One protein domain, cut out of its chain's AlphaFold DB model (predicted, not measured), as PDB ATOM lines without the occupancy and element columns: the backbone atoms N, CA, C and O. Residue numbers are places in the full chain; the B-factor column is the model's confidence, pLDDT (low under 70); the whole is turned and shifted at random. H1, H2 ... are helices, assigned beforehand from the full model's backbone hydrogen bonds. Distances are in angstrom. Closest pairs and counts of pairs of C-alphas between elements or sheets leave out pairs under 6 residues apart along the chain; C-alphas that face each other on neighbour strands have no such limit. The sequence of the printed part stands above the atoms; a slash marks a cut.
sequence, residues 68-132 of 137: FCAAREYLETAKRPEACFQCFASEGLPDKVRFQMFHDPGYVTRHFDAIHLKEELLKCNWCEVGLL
ATOM      1  N   PHE A  68     262.203 276.647 149.017       49.59
ATOM      2  CA  PHE A  68     261.819 276.273 150.374       49.59
ATOM      3  C   PHE A  68     262.158 277.330 151.443       49.59
ATOM      4  O   PHE A  68     261.357 277.570 152.340       49.59
ATOM      5  N   CYS A  69     263.325 277.983 151.365       50.22
ATOM      6  CA  CYS A  69     263.737 278.972 152.369       50.22
ATOM      7  C   CYS A  69     262.963 280.281 152.202       50.22
ATOM      8  O   CYS A  69     262.428 280.800 153.179       50.22
ATOM      9  N   ALA A  70     262.858 280.762 150.958       55.22
ATOM     10  CA  ALA A  70     262.156 282.000 150.642       55.22
ATOM     11  C   ALA A  70     260.677 281.921 151.020       55.22
ATOM     12  O   ALA A  70     260.122 282.883 151.546       55.22
ATOM     13  N   ALA A  71     260.041 280.766 150.808       61.91
ATOM     14  CA  ALA A  71     258.637 280.645 151.142       61.91
ATOM     15  C   ALA A  71     258.320 280.049 152.522       61.91
ATOM     16  O   ALA A  71     257.191 280.189 152.986       61.91
ATOM     17  N   ARG A  72     259.332 279.597 153.274       64.56
ATOM     18  CA  ARG A  72     259.235 279.537 154.740       64.56
ATOM     19  C   ARG A  72     259.122 280.910 155.369       64.56
ATOM     20  O   ARG A  72     258.208 281.152 156.147       64.56
ATOM     21  N   GLU A  73     260.022 281.804 154.989       67.88
ATOM     22  CA  GLU A  73     260.002 283.180 155.476       67.88
ATOM     23  C   GLU A  73     258.692 283.882 155.082       67.88
ATOM     24  O   GLU A  73     258.087 284.574 155.897       67.88
ATOM     25  N   TYR A  74     258.175 283.613 153.876       68.31
ATOM     26  CA  TYR A  74     256.847 284.066 153.449       68.31
ATOM     27  C   TYR A  74     255.721 283.555 154.359       68.31
ATOM     28  O   TYR A  74     254.903 284.355 154.795       68.31
ATOM     29  N   LEU A  75     255.662 282.257 154.676       67.19
ATOM     30  CA  LEU A  75     254.593 281.706 155.521       67.19
ATOM     31  C   LEU A  75     254.663 282.206 156.973       67.19
ATOM     32  O   LEU A  75     253.622 282.432 157.583       67.19
ATOM     33  N   GLU A  76     255.865 282.404 157.516       67.19
ATOM     34  CA  GLU A  76     256.063 282.912 158.881       67.19
ATOM     35  C   GLU A  76     255.712 284.404 159.014       67.19
ATOM     36  O   GLU A  76     255.250 284.844 160.066       67.19
ATOM     37  N   THR A  77     255.905 285.188 157.949       68.44
ATOM     38  CA  THR A  77     255.650 286.640 157.945       68.44
ATOM     39  C   THR A  77     254.276 287.017 157.384       68.44
ATOM     40  O   THR A  77     253.757 288.100 157.680       68.44
ATOM     41  N   ALA A  78     253.647 286.137 156.600       66.44
ATOM     42  CA  ALA A  78     252.351 286.391 155.993       66.44
ATOM     43  C   ALA A  78     251.223 286.294 157.023       66.44
ATOM     44  O   ALA A  78     250.881 285.233 157.539       66.44
ATOM     45  N   LYS A  79     250.533 287.417 157.235       67.06
ATOM     46  CA  LYS A  79     249.317 287.471 158.060       67.06
ATOM     47  C   LYS A  79     248.173 286.614 157.490       67.06
ATOM     48  O   LYS A  79     247.264 286.237 158.228       67.06
ATOM     49  N   ARG A  80     248.179 286.360 156.176       66.06
ATOM     50  CA  ARG A  80     247.214 285.519 155.451       66.06
ATOM     51  C   ARG A  80     247.963 284.796 154.329       66.06
ATOM     52  O   ARG A  80     248.235 285.430 153.315       66.06
ATOM     53  N   PRO A  81     248.345 283.526 154.507       68.56
ATOM     54  CA  PRO A  81     249.048 282.801 153.464       68.56
ATOM     55  C   PRO A  81     248.105 282.558 152.286       68.56
ATOM     56  O   PRO A  81     247.004 282.037 152.454       68.56
ATOM     57  N   GLU A  82     248.552 282.937 151.093       77.88
ATOM     58  CA  GLU A  82     247.847 282.664 149.838       77.88
ATOM     59  C   GLU A  82     248.211 281.284 149.280       77.88
ATOM     60  O   GLU A  82     247.645 280.860 148.288       77.88
ATOM     61  N   ALA A  83     249.132 280.550 149.905       77.75
ATOM     62  CA  ALA A  83     249.544 279.212 149.490       77.75
ATOM     63  C   ALA A  83     249.209 278.169 150.565       77.75
ATOM     64  O   ALA A  83     249.202 278.464 151.763       77.75
ATOM     65  N   CYS A  84     248.958 276.925 150.148       82.50
ATOM     66  CA  CYS A  84     248.742 275.829 151.089       82.50
ATOM     67  C   CYS A  84     250.075 275.386 151.719       82.50
ATOM     68  O   CYS A  84     250.956 274.880 151.027       82.50
ATOM     69  N   PHE A  85     250.197 275.514 153.042       78.38
ATOM     70  CA  PHE A  85     251.395 275.139 153.811       78.38
ATOM     71  C   PHE A  85     251.767 273.651 153.682       78.38
ATOM     72  O   PHE A  85     252.944 273.292 153.703       78.38
ATOM     73  N   GLN A  86     250.772 272.780 153.507       78.19
ATOM     74  CA  GLN A  86     250.975 271.339 153.391       78.19
ATOM     75  C   GLN A  86     251.520 270.949 152.007       78.19
ATOM     76  O   GLN A  86     252.475 270.173 151.921       78.19
ATOM     77  N   CYS A  87     250.973 271.529 150.931       82.00
ATOM     78  CA  CYS A  87     251.525 271.385 149.579       82.00
ATOM     79  C   CYS A  87     252.931 271.969 149.496       82.00
ATOM     80  O   CYS A  87     253.815 271.381 148.880       82.00
ATOM     81  N   PHE A  88     253.144 273.104 150.152       77.19
ATOM     82  CA  PHE A  88     254.422 273.786 150.167       77.19
ATOM     83  C   PHE A  88     255.547 272.909 150.748       77.19
ATOM     84  O   PHE A  88     256.629 272.793 150.160       77.19
ATOM     85  N   ALA A  89     255.270 272.229 151.863       75.44
ATOM     86  CA  ALA A  89     256.206 271.326 152.526       75.44
ATOM     87  C   ALA A  89     256.338 269.939 151.869       75.44
ATOM     88  O   ALA A  89     257.213 269.165 152.241       75.44
ATOM     89  N   SER A  90     255.500 269.606 150.886       75.62
ATOM     90  CA  SER A  90     255.534 268.298 150.233       75.62
ATOM     91  C   SER A  90     256.620 268.233 149.157       75.62
ATOM     92  O   SER A  90     256.420 268.693 148.032       75.62
ATOM     93  N   GLU A  91     257.752 267.601 149.466       72.62
ATOM     94  CA  GLU A  91     258.868 267.427 148.520       72.62
ATOM     95  C   GLU A  91     258.542 266.543 147.309       72.62
ATOM     96  O   GLU A  91     259.173 266.679 146.265       72.62
ATOM     97  N   GLY A  92     257.522 265.686 147.416       74.06
ATOM     98  CA  GLY A  92     257.075 264.812 146.327       74.06
ATOM     99  C   GLY A  92     256.142 265.469 145.303       74.06
ATOM    100  O   GLY A  92     255.778 264.819 144.325       74.06
ATOM    101  N   LEU A  93     255.725 266.724 145.514       74.38
ATOM    102  CA  LEU A  93     254.844 267.434 144.581       74.38
ATOM    103  C   LEU A  93     255.649 268.291 143.595       74.38
ATOM    104  O   LEU A  93     256.681 268.852 143.963       74.38
ATOM    105  N   PRO A  94     255.174 268.451 142.349       79.31
ATOM    106  CA  PRO A  94     255.812 269.350 141.398       79.31
ATOM    107  C   PRO A  94     255.711 270.802 141.879       79.31
ATOM    108  O   PRO A  94     254.684 271.215 142.420       79.31
ATOM    109  N   ASP A  95     256.743 271.598 141.606       77.00
ATOM    110  CA  ASP A  95     256.857 273.002 142.031       77.00
ATOM    111  C   ASP A  95     255.610 273.841 141.719       77.00
ATOM    112  O   ASP A  95     255.161 274.631 142.544       77.00
ATOM    113  N   LYS A  96     254.972 273.607 140.566       74.44
ATOM    114  CA  LYS A  96     253.723 274.284 140.176       74.44
ATOM    115  C   LYS A  96     252.588 274.097 141.188       74.44
ATOM    116  O   LYS A  96     251.781 274.997 141.360       74.44
ATOM    117  N   VAL A  97     252.525 272.937 141.839       77.50
ATOM    118  CA  VAL A  97     251.513 272.616 142.855       77.50
ATOM    119  C   VAL A  97     251.963 273.109 144.231       77.50
ATOM    120  O   VAL A  97     251.149 273.622 144.993       77.50
ATOM    121  N   ARG A  98     253.262 273.015 144.541       78.50
ATOM    122  CA  ARG A  98     253.829 273.473 145.822       78.50
ATOM    123  C   ARG A  98     253.736 274.987 146.008       78.50
ATOM    124  O   ARG A  98     253.478 275.450 147.114       78.50
ATOM    125  N   PHE A  99     253.934 275.739 144.928       75.44
ATOM    126  CA  PHE A  99     253.908 277.205 144.913       75.44
ATOM    127  C   PHE A  99     252.606 277.764 144.335       75.44
ATOM    128  O   PHE A  99     252.553 278.933 143.949       75.44
ATOM    129  N   GLN A 100     251.553 276.941 144.259       79.88
ATOM    130  CA  GLN A 100     250.251 277.406 143.806       79.88
ATOM    131  C   GLN A 100     249.711 278.445 144.793       79.88
ATOM    132  O   GLN A 100     249.452 278.147 145.959       79.88
ATOM    133  N   MET A 101     249.526 279.664 144.291       80.94
ATOM    134  CA  MET A 101     248.890 280.745 145.031       80.94
ATOM    135  C   MET A 101     247.383 280.745 144.761       80.94
ATOM    136  O   MET A 101     246.927 280.479 143.643       80.94
ATOM    137  N   PHE A 102     246.615 281.033 145.800       75.94
ATOM    138  CA  PHE A 102     245.171 281.160 145.814       75.94
ATOM    139  C   PHE A 102     244.830 282.630 146.055       75.94
ATOM    140  O   PHE A 102     245.227 283.214 147.056       75.94
ATOM    141  N   HIS A 103     244.050 283.221 145.150       74.31
ATOM    142  CA  HIS A 103     243.664 284.636 145.225       74.31
ATOM    143  C   HIS A 103     242.730 284.971 146.392       74.31
ATOM    144  O   HIS A 103     242.572 286.140 146.736       74.31
ATOM    145  N   ASP A 104     242.099 283.957 146.985       76.69
ATOM    146  CA  ASP A 104     241.204 284.115 148.118       76.69
ATOM    147  C   ASP A 104     241.632 283.167 149.255       76.69
ATOM    148  O   ASP A 104     241.792 281.962 149.038       76.69
ATOM    149  N   PRO A 105     241.809 283.674 150.484       67.50
ATOM    150  CA  PRO A 105     242.238 282.866 151.624       67.50
ATOM    151  C   PRO A 105     241.223 281.777 152.007       67.50
ATOM    152  O   PRO A 105     241.616 280.730 152.518       67.50
ATOM    153  N   GLY A 106     239.933 281.966 151.720       76.25
ATOM    154  CA  GLY A 106     238.908 280.934 151.885       76.25
ATOM    155  C   GLY A 106     239.103 279.744 150.940       76.25
ATOM    156  O   GLY A 106     238.718 278.622 151.277       76.25
ATOM    157  N   TYR A 107     239.762 279.940 149.792       81.81
ATOM    158  CA  TYR A 107     240.136 278.831 148.911       81.81
ATOM    159  C   TYR A 107     241.270 277.995 149.497       81.81
ATOM    160  O   TYR A 107     241.243 276.779 149.321       81.81
ATOM    161  N   VAL A 108     242.213 278.604 150.224       79.75
ATOM    162  CA  VAL A 108     243.301 277.877 150.900       79.75
ATOM    163  C   VAL A 108     242.733 276.950 151.972       79.75
ATOM    164  O   VAL A 108     243.086 275.771 152.013       79.75
ATOM    165  N   THR A 109     241.802 277.448 152.792       79.06
ATOM    166  CA  THR A 109     241.134 276.643 153.825       79.06
ATOM    167  C   THR A 109     240.310 275.518 153.206       79.06
ATOM    168  O   THR A 109     240.497 274.359 153.559       79.06
ATOM    169  N   ARG A 110     239.480 275.816 152.196       83.88
ATOM    170  CA  ARG A 110     238.680 274.786 151.511       83.88
ATOM    171  C   ARG A 110     239.547 273.741 150.806       83.88
ATOM    172  O   ARG A 110     239.175 272.573 150.755       83.88
ATOM    173  N   HIS A 111     240.678 274.152 150.240       85.31
ATOM    174  CA  HIS A 111     241.650 273.241 149.641       85.31
ATOM    175  C   HIS A 111     242.249 272.307 150.697       85.31
ATOM    176  O   HIS A 111     242.280 271.095 150.491       85.31
ATOM    177  N   PHE A 112     242.652 272.856 151.845       79.19
ATOM    178  CA  PHE A 112     243.158 272.068 152.963       79.19
ATOM    179  C   PHE A 112     242.117 271.053 153.466       79.19
ATOM    180  O   PHE A 112     242.426 269.867 153.574       79.19
ATOM    181  N   ASP A 113     240.869 271.481 153.662       78.81
ATOM    182  CA  ASP A 113     239.777 270.610 154.118       78.81
ATOM    183  C   ASP A 113     239.403 269.529 153.087       78.81
ATOM    184  O   ASP A 113     239.039 268.404 153.432       78.81
ATOM    185  N   ALA A 114     239.477 269.843 151.793       80.94
ATOM    186  CA  ALA A 114     239.090 268.905 150.745       80.94
ATOM    187  C   ALA A 114     240.158 267.841 150.462       80.94
ATOM    188  O   ALA A 114     239.793 266.712 150.118       80.94
ATOM    189  N   ILE A 115     241.437 268.213 150.556       80.50
ATOM    190  CA  ILE A 115     242.568 267.363 150.169       80.50
ATOM    191  C   ILE A 115     243.224 266.747 151.403       80.50
ATOM    192  O   ILE A 115     243.251 265.528 151.524       80.50
ATOM    193  N   HIS A 116     243.680 267.573 152.344       78.31
ATOM    194  CA  HIS A 116     244.537 267.130 153.448       78.31
ATOM    195  C   HIS A 116     243.760 266.652 154.678       78.31
ATOM    196  O   HIS A 116     244.235 265.778 155.392       78.31
ATOM    197  N   LEU A 117     242.541 267.152 154.909       73.69
ATOM    198  CA  LEU A 117     241.677 266.667 155.999       73.69
ATOM    199  C   LEU A 117     241.031 265.302 155.703       73.69
ATOM    200  O   LEU A 117     240.563 264.627 156.620       73.69
ATOM    201  N   LYS A 118     241.008 264.873 154.434       65.50
ATOM    202  CA  LYS A 118     240.541 263.531 154.042       65.50
ATOM    203  C   LYS A 118     241.610 262.448 154.175       65.50
ATOM    204  O   LYS A 118     241.260 261.272 154.103       65.50
ATOM    205  N   GLU A 119     242.875 262.815 154.350       65.44
ATOM    206  CA  GLU A 119     243.950 261.853 154.579       65.44
ATOM    207  C   GLU A 119     243.769 261.235 155.983       65.44
ATOM    208  O   GLU A 119     243.618 261.953 156.969       65.44
ATOM    209  N   GLU A 120     243.740 259.896 156.086       56.50
ATOM    210  CA  GLU A 120     243.496 259.157 157.349       56.50
ATOM    211  C   GLU A 120     244.496 259.504 158.463       56.50
ATOM    212  O   GLU A 120     244.219 259.307 159.647       56.50
ATOM    213  N   LEU A 121     245.647 260.050 158.082       60.22
ATOM    214  CA  LEU A 121     246.664 260.582 158.967       60.22
ATOM    215  C   LEU A 121     246.972 262.002 158.505       60.22
ATOM    216  O   LEU A 121     247.712 262.195 157.543       60.22
ATOM    217  N   LEU A 122     246.447 262.996 159.219       65.75
ATOM    218  CA  LEU A 122     246.839 264.395 159.049       65.75
ATOM    219  C   LEU A 122     248.261 264.588 159.584       65.75
ATOM    220  O   LEU A 122     248.483 265.171 160.646       65.75
ATOM    221  N   LYS A 123     249.251 264.048 158.874       70.12
ATOM    222  CA  LYS A 123     250.655 264.321 159.151       70.12
ATOM    223  C   LYS A 123     250.998 265.656 158.526       70.12
ATOM    224  O   LYS A 123     251.053 265.777 157.308       70.12
ATOM    225  N   CYS A 124     251.235 266.662 159.355       70.94
ATOM    226  CA  CYS A 124     251.678 267.953 158.865       70.94
ATOM    227  C   CYS A 124     253.088 267.810 158.274       70.94
ATOM    228  O   CYS A 124     254.020 267.481 159.003       70.94
ATOM    229  N   ASN A 125     253.264 268.065 156.974       71.06
ATOM    230  CA  ASN A 125     254.588 268.020 156.333       71.06
ATOM    231  C   ASN A 125     255.484 269.175 156.803       71.06
ATOM    232  O   ASN A 125     256.697 269.120 156.651       71.06
ATOM    233  N   TRP A 126     254.885 270.219 157.383       68.06
ATOM    234  CA  TRP A 126     255.589 271.390 157.893       68.06
ATOM    235  C   TRP A 126     256.172 271.174 159.292       68.06
ATOM    236  O   TRP A 126     257.347 271.435 159.531       68.06
ATOM    237  N   CYS A 127     255.342 270.711 160.231       65.44
ATOM    238  CA  CYS A 127     255.744 270.521 161.627       65.44
ATOM    239  C   CYS A 127     256.197 269.086 161.929       65.44
ATOM    240  O   CYS A 127     256.565 268.806 163.063       65.44
ATOM    241  N   GLU A 128     256.034 268.159 160.982       66.75
ATOM    242  CA  GLU A 128     256.129 266.700 161.171       66.75
ATOM    243  C   GLU A 128     255.188 266.121 162.250       66.75
ATOM    244  O   GLU A 128     255.169 264.913 162.489       66.75
ATOM    245  N   VAL A 129     254.348 266.961 162.863       66.00
ATOM    246  CA  VAL A 129     253.348 266.573 163.859       66.00
ATOM    247  C   VAL A 129     252.163 265.915 163.157       66.00
ATOM    248  O   VAL A 129     251.522 266.508 162.287       66.00
ATOM    249  N   GLY A 130     251.860 264.682 163.556       63.44
ATOM    250  CA  GLY A 130     250.632 263.991 163.181       63.44
ATOM    251  C   GLY A 130     249.465 264.428 164.055       63.44
ATOM    252  O   GLY A 130     249.491 264.230 165.269       63.44
ATOM    253  N   LEU A 131     248.419 264.984 163.449       63.19
ATOM    254  CA  LEU A 131     247.126 265.122 164.101       63.19
ATOM    255  C   LEU A 131     246.451 263.748 164.097       63.19
ATOM    256  O   LEU A 131     245.859 263.320 163.111       63.19
ATOM    257  N   LEU A 132     246.561 263.052 165.229       59.06
ATOM    258  CA  LEU A 132     245.914 261.758 165.473       59.06
ATOM    259  C   LEU A 132     244.403 261.876 165.727       59.06
ATOM    260  O   LEU A 132     243.728 260.861 165.864       59.06
TER     261      LEU A 132
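AT A GLANCE: This is residues 68 to 132 of the 137 residues of the protein "Str. FM013" of Penicillium camemberti FM 013 (UniProt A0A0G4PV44). Three helices are set loosely about the short H2: the longest helix, H4, lies on one side of it, H1 on another and the very short H3 on a third. After H4 the last stretch, residues 117 to 132, folds back on itself as a loop with no named element. The printed part has 65 residues with four named helices, in the order H1, H2, H3, H4, and no named strand. Its class is all helix, though under half of the residues, 31 of 65, are in named elements. It is compact, with a radius of gyration of the C-alphas of 11.5 A and spans of 28 by 24 by 23 A.

HOW THE PARTS SIT: H4, residues 105 to 116, touches no helix. It is close to but not clearly touching H2, residues 85 to 89; their closest C-alphas, those of Gln 86 and His 116, are 7.7 A apart. H2 touches H3, residues 95 to 98, where the closest C-alphas, those of Phe 88 and Arg 98, are 4.4 A apart. H2 only just touches H1, residues 68 to 77, with 3 pairs of C-alphas within 8 A; the closest are those of Leu 75 and Phe 85, at 7.5 A. H4 is apart from H1 and from H3, and H1 is apart from H3. Residues 122 to 123 pair with residues 130 to 131, antiparallel. In H1, H2 and H4 every O i to N i+4 pair is within hydrogen-bond range; H3 is too short for such a pair.

IN THESE COORDINATES: H4 has 12 residues and is 16.0 A long, from C-alpha 105 at (242.238, 282.866, 151.624) to C-alpha 116 at (244.537, 267.130, 153.448). H1 begins at C-alpha 68, (261.819, 276.273, 150.374), and is 14.2 A long. H2 measures 6.3 A and H3 4.9 A.

THE WHOLE: The two C-alphas farthest apart, those of His 103 and Leu 132, are 30.6 A apart. The printed part has no cut. The link from H2 to H3 is tight, the other two are short. The mean pLDDT of the printed part is 71.8; 27 residues are under 70, namely 68 to 81, 105, 118 to 122 and 126 to 132.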